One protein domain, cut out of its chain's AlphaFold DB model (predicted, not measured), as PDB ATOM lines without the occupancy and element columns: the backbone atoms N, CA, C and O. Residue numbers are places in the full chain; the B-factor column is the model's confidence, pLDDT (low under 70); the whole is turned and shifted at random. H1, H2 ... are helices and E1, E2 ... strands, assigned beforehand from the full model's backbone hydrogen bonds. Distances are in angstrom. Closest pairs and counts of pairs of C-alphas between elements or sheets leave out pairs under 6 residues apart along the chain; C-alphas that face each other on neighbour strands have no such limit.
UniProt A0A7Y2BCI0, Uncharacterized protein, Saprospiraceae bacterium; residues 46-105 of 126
ATOM      1  N   GLU A  46     210.895 206.378 258.856       89.19
ATOM      2  CA  GLU A  46     210.557 205.351 259.841       89.19
ATOM      3  C   GLU A  46     210.136 205.960 261.188       89.19
ATOM      4  O   GLU A  46     210.701 206.945 261.672       89.19
ATOM      5  N   GLY A  47     209.090 205.386 261.786       87.44
ATOM      6  CA  GLY A  47     208.541 205.836 263.068       87.44
ATOM      7  C   GLY A  47     207.797 207.176 263.025       87.44
ATOM      8  O   GLY A  47     207.331 207.639 264.067       87.44
ATOM      9  N   LYS A  48     207.661 207.817 261.854       91.31
ATOM     10  CA  LYS A  48     206.823 209.012 261.689       91.31
ATOM     11  C   LYS A  48     205.384 208.622 261.396       91.31
ATOM     12  O   LYS A  48     205.122 207.647 260.696       91.31
ATOM     13  N   LYS A  49     204.457 209.402 261.947       90.56
ATOM     14  CA  LYS A  49     203.026 209.171 261.781       90.56
ATOM     15  C   LYS A  49     202.422 210.120 260.752       90.56
ATOM     16  O   LYS A  49     202.888 211.251 260.598       90.56
ATOM     17  N   THR A  50     201.381 209.658 260.071       92.25
ATOM     18  CA  THR A  50     200.681 210.413 259.026       92.25
ATOM     19  C   THR A  50     199.938 211.624 259.583       92.25
ATOM     20  O   THR A  50     199.873 212.635 258.893       92.25
ATOM     21  N   GLU A  51     199.452 211.578 260.829       93.88
ATOM     22  CA  GLU A  51     198.649 212.663 261.418       93.88
ATOM     23  C   GLU A  51     199.459 213.951 261.605       93.88
ATOM     24  O   GLU A  51     198.925 215.049 261.482       93.88
ATOM     25  N   VAL A  52     200.770 213.833 261.849       92.12
ATOM     26  CA  VAL A  52     201.670 214.996 261.945       92.12
ATOM     27  C   VAL A  52     201.740 215.722 260.603       92.12
ATOM     28  O   VAL A  52     201.694 216.947 260.550       92.12
ATOM     29  N   LEU A  53     201.807 214.961 259.506       93.44
ATOM     30  CA  LEU A  53     201.841 215.531 258.165       93.44
ATOM     31  C   LEU A  53     200.497 216.166 257.787       93.44
ATOM     32  O   LEU A  53     200.477 217.188 257.111       93.44
ATOM     33  N   GLU A  54     199.377 215.586 258.215       94.56
ATOM     34  CA  GLU A  54     198.058 216.187 257.991       94.56
ATOM     35  C   GLU A  54     197.921 217.534 258.698       94.56
ATOM     36  O   GLU A  54     197.477 218.497 258.077       94.56
ATOM     37  N   ALA A  55     198.365 217.624 259.954       93.62
ATOM     38  CA  ALA A  55     198.335 218.867 260.719       93.62
ATOM     39  C   ALA A  55     199.201 219.963 260.069       93.62
ATOM     40  O   ALA A  55     198.744 221.091 259.884       93.62
ATOM     41  N   ASP A  56     200.420 219.625 259.637       93.00
ATOM     42  CA  ASP A  56     201.336 220.569 258.975       93.00
ATOM     43  C   ASP A  56     200.774 221.131 257.651       93.00
ATOM     44  O   ASP A  56     201.154 222.221 257.208       93.00
ATOM     45  N   PHE A  57     199.881 220.386 256.993       94.25
ATOM     46  CA  PHE A  57     199.329 220.709 255.675       94.25
ATOM     47  C   PHE A  57     197.798 220.862 255.684       94.25
ATOM     48  O   PHE A  57     197.170 220.810 254.622       94.25
ATOM     49  N   GLU A  58     197.197 221.135 256.846       93.88
ATOM     50  CA  GLU A  58     195.747 221.305 257.010       93.88
ATOM     51  C   GLU A  58     195.194 222.409 256.096       93.88
ATOM     52  O   GLU A  58     194.130 222.257 255.495       93.88
ATOM     53  N   LYS A  59     195.979 223.475 255.873       94.44
ATOM     54  CA  LYS A  59     195.661 224.568 254.936       94.44
ATOM     55  C   LYS A  59     195.327 224.084 253.516       94.44
ATOM     56  O   LYS A  59     194.617 224.770 252.790       94.44
ATOM     57  N   TYR A  60     195.861 222.935 253.107       94.31
ATOM     58  CA  TYR A  60     195.650 222.345 251.782       94.31
ATOM     59  C   TYR A  60     194.667 221.170 251.809       94.31
ATOM     60  O   TYR A  60     194.564 220.429 250.830       94.31
ATOM     61  N   SER A  61     193.970 220.970 252.933       94.44
ATOM     62  CA  SER A  61     193.101 219.818 253.177       94.44
ATOM     63  C   SER A  61     193.802 218.482 252.907       94.44
ATOM     64  O   SER A  61     193.201 217.563 252.344       94.44
ATOM     65  N   LEU A  62     195.088 218.379 253.269       95.19
ATOM     66  CA  LEU A  62     195.846 217.144 253.106       95.19
ATOM     67  C   LEU A  62     195.292 216.078 254.060       95.19
ATOM     68  O   LEU A  62     195.295 216.270 255.271       95.19
ATOM     69  N   LYS A  63     194.819 214.957 253.514       95.62
ATOM     70  CA  LYS A  63     194.234 213.854 254.289       95.62
ATOM     71  C   LYS A  63     194.768 212.509 253.839       95.62
ATOM     72  O   LYS A  63     194.845 212.239 252.637       95.62
ATOM     73  N   HIS A  64     195.109 211.656 254.794       95.06
ATOM     74  CA  HIS A  64     195.465 210.268 254.560       95.06
ATOM     75  C   HIS A  64     194.247 209.509 254.046       95.06
ATOM     76  O   HIS A  64     193.127 209.668 254.528       95.06
ATOM     77  N   LYS A  65     194.465 208.691 253.018       93.44
ATOM     78  CA  LYS A  65     193.406 207.903 252.388       93.44
ATOM     79  C   LYS A  65     193.632 206.413 252.544       93.44
ATOM     80  O   LYS A  65     192.701 205.672 252.843       93.44
ATOM     81  N   SER A  66     194.853 205.957 252.289       92.62
ATOM     82  CA  SER A  66     195.212 204.549 252.410       92.62
ATOM     83  C   SER A  66     196.722 204.365 252.476       92.62
ATOM     84  O   SER A  66     197.505 205.281 252.218       92.62
ATOM     85  N   ILE A  67     197.153 203.165 252.846       92.56
ATOM     86  CA  ILE A  67     198.556 202.765 252.742       92.56
ATOM     87  C   ILE A  67     198.754 202.183 251.341       92.56
ATOM     88  O   ILE A  67     198.062 201.235 250.971       92.56
ATOM     89  N   ALA A  68     199.671 202.760 250.567       90.06
ATOM     90  CA  ALA A  68     200.024 202.273 249.237       90.06
ATOM     91  C   ALA A  68     201.001 201.092 249.325       90.06
ATOM     92  O   ALA A  68     200.838 200.097 248.626       90.06
ATOM     93  N   SER A  69     201.976 201.172 250.236       90.25
ATOM     94  CA  SER A  69     202.932 200.096 250.497       90.25
ATOM     95  C   SER A  69     203.393 200.118 251.950       90.25
ATOM     96  O   SER A  69     203.952 201.104 252.419       90.25
ATOM     97  N   ARG A  70     203.183 199.010 252.672       88.69
ATOM     98  CA  ARG A  70     203.611 198.880 254.077       88.69
ATOM     99  C   ARG A  70     205.123 198.716 254.211       88.69
ATOM    100  O   ARG A  70     205.706 199.296 255.113       88.69
ATOM    101  N   SER A  71     205.755 197.955 253.314       89.62
ATOM    102  CA  SER A  71     207.202 197.691 253.360       89.62
ATOM    103  C   SER A  71     208.047 198.924 253.054       89.62
ATOM    104  O   SER A  71     209.194 198.995 253.472       89.62
ATOM    105  N   GLN A  72     207.480 199.887 252.328       87.88
ATOM    106  CA  GLN A  72     208.136 201.145 251.979       87.88
ATOM    107  C   GLN A  72     207.607 202.325 252.795       87.88
ATOM    108  O   GLN A  72     207.978 203.452 252.502       87.88
ATOM    109  N   ASN A  73     206.719 202.095 253.771       91.88
ATOM    110  CA  ASN A  73     206.052 203.156 254.532       91.88
ATOM    111  C   ASN A  73     205.468 204.260 253.623       91.88
ATOM    112  O   ASN A  73     205.654 205.460 253.841       91.88
ATOM    113  N   GLN A  74     204.818 203.831 252.537       93.44
ATOM    114  CA  GLN A  74     204.268 204.699 251.506       93.44
ATOM    115  C   GLN A  74     202.757 204.814 251.670       93.44
ATOM    116  O   GLN A  74     202.024 203.821 251.727       93.44
ATOM    117  N   HIS A  75     202.282 206.050 251.685       94.38
ATOM    118  CA  HIS A  75     200.910 206.411 251.986       94.38
ATOM    119  C   HIS A  75     200.316 207.228 250.845       94.38
ATOM    120  O   HIS A  75     200.985 208.051 250.225       94.38
ATOM    121  N   LEU A  76     199.034 207.001 250.582       94.25
ATOM    122  CA  LEU A  76     198.256 207.787 249.644       94.25
ATOM    123  C   LEU A  76     197.546 208.904 250.400       94.25
ATOM    124  O   LEU A  76     196.750 208.640 251.304       94.25
ATOM    125  N   PHE A  77     197.796 210.135 249.974       94.94
ATOM    126  CA  PHE A  77     197.128 211.324 250.475       94.94
ATOM    127  C   PHE A  77     196.249 211.945 249.397       94.94
ATOM    128  O   PHE A  77     196.525 211.839 248.199       94.94
ATOM    129  N   THR A  78     195.191 212.613 249.838       94.88
ATOM    130  CA  THR A  78     194.365 213.502 249.020       94.88
ATOM    131  C   THR A  78     194.516 214.936 249.483       94.88
ATOM    132  O   THR A  78     194.746 215.158 250.665       94.88
ATOM    133  N   PHE A  79     194.357 215.891 248.574       94.44
ATOM    134  CA  PHE A  79     194.439 217.319 248.876       94.44
ATOM    135  C   PHE A  79     193.463 218.120 248.014       94.44
ATOM    136  O   PHE A  79     192.949 217.618 247.007       94.44
ATOM    137  N   ASP A  80     193.237 219.371 248.404       93.50
ATOM    138  CA  ASP A  80     192.431 220.308 247.635       93.50
ATOM    139  C   ASP A  80     193.249 220.965 246.508       93.50
ATOM    140  O   ASP A  80     194.254 221.641 246.741       93.50
ATOM    141  N   LYS A  81     192.799 220.761 245.267       90.00
ATOM    142  CA  LYS A  81     193.455 221.259 244.047       90.00
ATOM    143  C   LYS A  81     193.254 222.750 243.844       90.00
ATOM    144  O   LYS A  81     194.055 223.375 243.155       90.00
ATOM    145  N   GLU A  82     192.164 223.294 244.378       91.56
ATOM    146  CA  GLU A  82     191.867 224.720 244.264       91.56
ATOM    147  C   GLU A  82     192.816 225.525 245.160       91.56
ATOM    148  O   GLU A  82     193.237 226.623 244.801       91.56
ATOM    149  N   ALA A  83     193.241 224.931 246.279       92.62
ATOM    150  CA  ALA A  83     194.197 225.525 247.203       92.62
ATOM    151  C   ALA A  83     195.660 225.440 246.730       92.62
ATOM    152  O   ALA A  83     196.452 226.343 247.019       92.62
ATOM    153  N   ILE A  84     196.066 224.348 246.064       93.88
ATOM    154  CA  ILE A  84     197.454 224.153 245.620       93.88
ATOM    155  C   ILE A  84     197.582 223.190 244.434       93.88
ATOM    156  O   ILE A  84     196.886 222.183 244.334       93.88
ATOM    157  N   SER A  85     198.547 223.466 243.551       92.19
ATOM    158  CA  SER A  85     198.918 222.556 242.466       92.19
ATOM    159  C   SER A  85     199.644 221.308 242.995       92.19
ATOM    160  O   SER A  85     200.392 221.367 243.974       92.19
ATOM    161  N   THR A  86     199.496 220.167 242.314       90.88
ATOM    162  CA  THR A  86     200.187 218.917 242.685       90.88
ATOM    163  C   THR A  86     201.705 219.103 242.768       90.88
ATOM    164  O   THR A  86     202.346 218.625 243.703       90.88
ATOM    165  N   SER A  87     202.294 219.813 241.804       91.44
ATOM    166  CA  SER A  87     203.743 220.021 241.731       91.44
ATOM    167  C   SER A  87     204.258 220.887 242.880       91.44
ATOM    168  O   SER A  87     205.307 220.582 243.450       91.44
ATOM    169  N   ASP A  88     203.530 221.936 243.265       94.19
ATOM    170  CA  ASP A  88     203.940 222.802 244.371       94.19
ATOM    171  C   ASP A  88     203.716 222.148 245.730       94.19
ATOM    172  O   ASP A  88     204.537 222.325 246.636       94.19
ATOM    173  N   LEU A  89     202.667 221.332 245.865       94.25
ATOM    174  CA  LEU A  89     202.471 220.511 247.050       94.25
ATOM    175  C   LEU A  89     203.631 219.528 247.228       94.25
ATOM    176  O   LEU A  89     204.216 219.478 248.305       94.25
ATOM    177  N   ILE A  90     204.030 218.816 246.171       94.19
ATOM    178  CA  ILE A  90     205.169 217.885 246.206       94.19
ATOM    179  C   ILE A  90     206.459 218.603 246.616       94.19
ATOM    180  O   ILE A  90     207.184 218.117 247.482       94.19
ATOM    181  N   LYS A  91     206.737 219.791 246.060       95.19
ATOM    182  CA  LYS A  91     207.905 220.596 246.466       95.19
ATOM    183  C   LYS A  91     207.876 220.945 247.952       95.19
ATOM    184  O   LYS A  91     208.929 220.980 248.579       95.19
ATOM    185  N   LYS A  92     206.703 221.256 248.514       95.19
ATOM    186  CA  LYS A  92     206.562 221.557 249.947       95.19
ATOM    187  C   LYS A  92     206.695 220.298 250.802       95.19
ATOM    188  O   LYS A  92     207.386 220.346 251.813       95.19
ATOM    189  N   LEU A  93     206.098 219.185 250.380       95.12
ATOM    190  CA  LEU A  93     206.189 217.894 251.062       95.12
ATOM    191  C   LEU A  93     207.638 217.409 251.131       95.12
ATOM    192  O   LEU A  93     208.115 217.111 252.216       95.12
ATOM    193  N   ASN A  94     208.374 217.450 250.018       95.25
ATOM    194  CA  ASN A  94     209.787 217.052 249.958       95.25
ATOM    195  C   ASN A  94     210.730 217.949 250.776       95.25
ATOM    196  O   ASN A  94     211.872 217.579 251.022       95.25
ATOM    197  N   LYS A  95     210.280 219.139 251.190       95.31
ATOM    198  CA  LYS A  95     211.026 220.005 252.114       95.31
ATOM    199  C   LYS A  95     210.742 219.686 253.582       95.31
ATOM    200  O   LYS A  95     211.479 220.159 254.446       95.31
ATOM    201  N   ASN A  96     209.670 218.952 253.885       94.12
ATOM    202  CA  ASN A  96     209.327 218.606 255.258       94.12
ATOM    203  C   ASN A  96     210.259 217.493 255.765       94.12
ATOM    204  O   ASN A  96     210.494 216.498 255.090       94.12
ATOM    205  N   LYS A  97     210.765 217.652 256.991       92.25
ATOM    206  CA  LYS A  97     211.732 216.745 257.623       92.25
ATOM    207  C   LYS A  97     211.186 215.344 257.904       92.25
ATOM    208  O   LYS A  97     211.982 214.458 258.186       92.25
ATOM    209  N   ILE A  98     209.865 215.144 257.907       93.12
ATOM    210  CA  ILE A  98     209.247 213.827 258.159       93.12
ATOM    211  C   ILE A  98     208.996 213.028 256.875       93.12
ATOM    212  O   ILE A  98     208.711 211.830 256.943       93.12
ATOM    213  N   VAL A  99     209.096 213.686 255.719       94.81
ATOM    214  CA  VAL A  99     208.872 213.094 254.402       94.81
ATOM    215  C   VAL A  99     210.217 212.682 253.825       94.81
ATOM    216  O   VAL A  99     211.133 213.491 253.726       94.81
ATOM    217  N   TYR A 100     210.327 211.417 253.432       93.81
ATOM    218  CA  TYR A 100     211.475 210.935 252.672       93.81
ATOM    219  C   TYR A 100     211.341 211.321 251.197       93.81
ATOM    220  O   TYR A 100     212.274 211.849 250.598       93.81
ATOM    221  N   LEU A 101     210.164 211.066 250.617       93.88
ATOM    222  CA  LEU A 101     209.876 211.354 249.217       93.88
ATOM    223  C   LEU A 101     208.371 211.515 248.993       93.88
ATOM    224  O   LEU A 101     207.575 210.734 249.503       93.88
ATOM    225  N   ALA A 102     207.984 212.498 248.192       94.25
ATOM    226  CA  ALA A 102     206.637 212.699 247.686       94.25
ATOM    227  C   ALA A 102     206.651 212.684 246.154       94.25
ATOM    228  O   ALA A 102     207.470 213.357 245.522       94.25
ATOM    229  N   GLU A 103     205.718 211.938 245.570       92.06
ATOM    230  CA  GLU A 103     205.611 211.711 244.130       92.06
ATOM    231  C   GLU A 103     204.158 211.848 243.663       92.06
ATOM    232  O   GLU A 103     203.219 211.519 244.403       92.06
ATOM    233  N   PRO A 104     203.931 212.321 242.425       90.75
ATOM    234  CA  PRO A 104     202.594 212.317 241.861       90.75
ATOM    235  C   PRO A 104     202.131 210.870 241.675       90.75
ATOM    236  O   PRO A 104     202.927 209.980 241.367       90.75
ATOM    237  N   LEU A 105     200.830 210.626 241.824       85.94
ATOM    238  CA  LEU A 105     200.269 209.311 241.538       85.94
ATOM    239  C   LEU A 105     200.415 209.037 240.030       85.94
ATOM    240  O   LEU A 105     199.695 209.613 239.214       85.94
TER     241      LEU A 105
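AT A GLANCE: This is residues 46 to 105 of the 126 residues of an uncharacterized protein of Saprospiraceae bacterium (UniProt A0A7Y2BCI0). Look first for a twisted two-stranded hairpin, E1 and E2, that runs along the longest axis with helix H1 beside the beginning of E1; a second layer, helix H2 and the lone strand E3 side by side, faces it across E2. The turn of the hairpin, residues 70 to 73, makes one end of the long axis, and the bend of the link from E2 to H2, around Glu 82, makes the other. The printed part has 60 residues with two named helices and three named strands, in the order H1, E1, E2, H2, E3; the sheet's order is E1 - E2, antiparallel, and the class is mixed, helices and strands. The whole is compact, with a radius of gyration of the C-alphas of 10.8 A, and its outline is elongated, spanning 32 by 21 by 17 A.

IN THESE COORDINATES: Start at Glu 46 and go on to C-alpha 50 at (200.681, 210.413, 259.026), where H1 begins; it covers residues 50 to 56 and is 10.2 A long from first to last C-alpha. E1, residues 63 to 69, begins at C-alpha 63 at (194.234, 213.854, 254.289) and runs 16.7 A. E2, residues 74 to 78, comes back over 13.5 A. H2 takes residues 86 to 93 and measures 10.4 A. E3, residues 99 to 104, runs 14.0 A and ends at C-alpha 104 at (202.594, 212.317, 241.861).

HOW THE PARTS SIT: Begin with the hairpin of E1 and E2, antiparallel neighbours with 150 degrees between their directions. Find N 63 and O 78 within hydrogen-bond range at 2.9 A, and N 76 and O 66 at 2.8 A. H1 comes closest to E1 with the C-alphas of Glu 54 and Lys 63, 5.8 A apart. H1 and E2 are only just apart, their closest C-alphas at 8.1 A. E2 and E3 are near each other, with 7 pairs of C-alphas within 10 A, and E3 pairs with no named strand. H2 and E3 have 8 pairs of C-alphas within 8 A, the closest being those of Ile 90 and Ala 102 at 5.6 A. H1 and H2 are apart, and so are E1 and E3. In H1 and H2 every O i to N i+4 pair is within hydrogen-bond range.

THE WHOLE: Compare C-alphas 71 and 82: Ser 71 and Glu 82 are the two farthest apart, at 32.4 A. The C-alphas of Glu 46 and Leu 105, first and last printed, are 21.4 A apart. The printed part has no cut. The links E1 to E2 and H2 to E3 are tight, those from H1 to E1 and from E2 to H2 are short, and no link is long. The mean pLDDT of the printed part of this model is 92.9, and no printed residue is under 70.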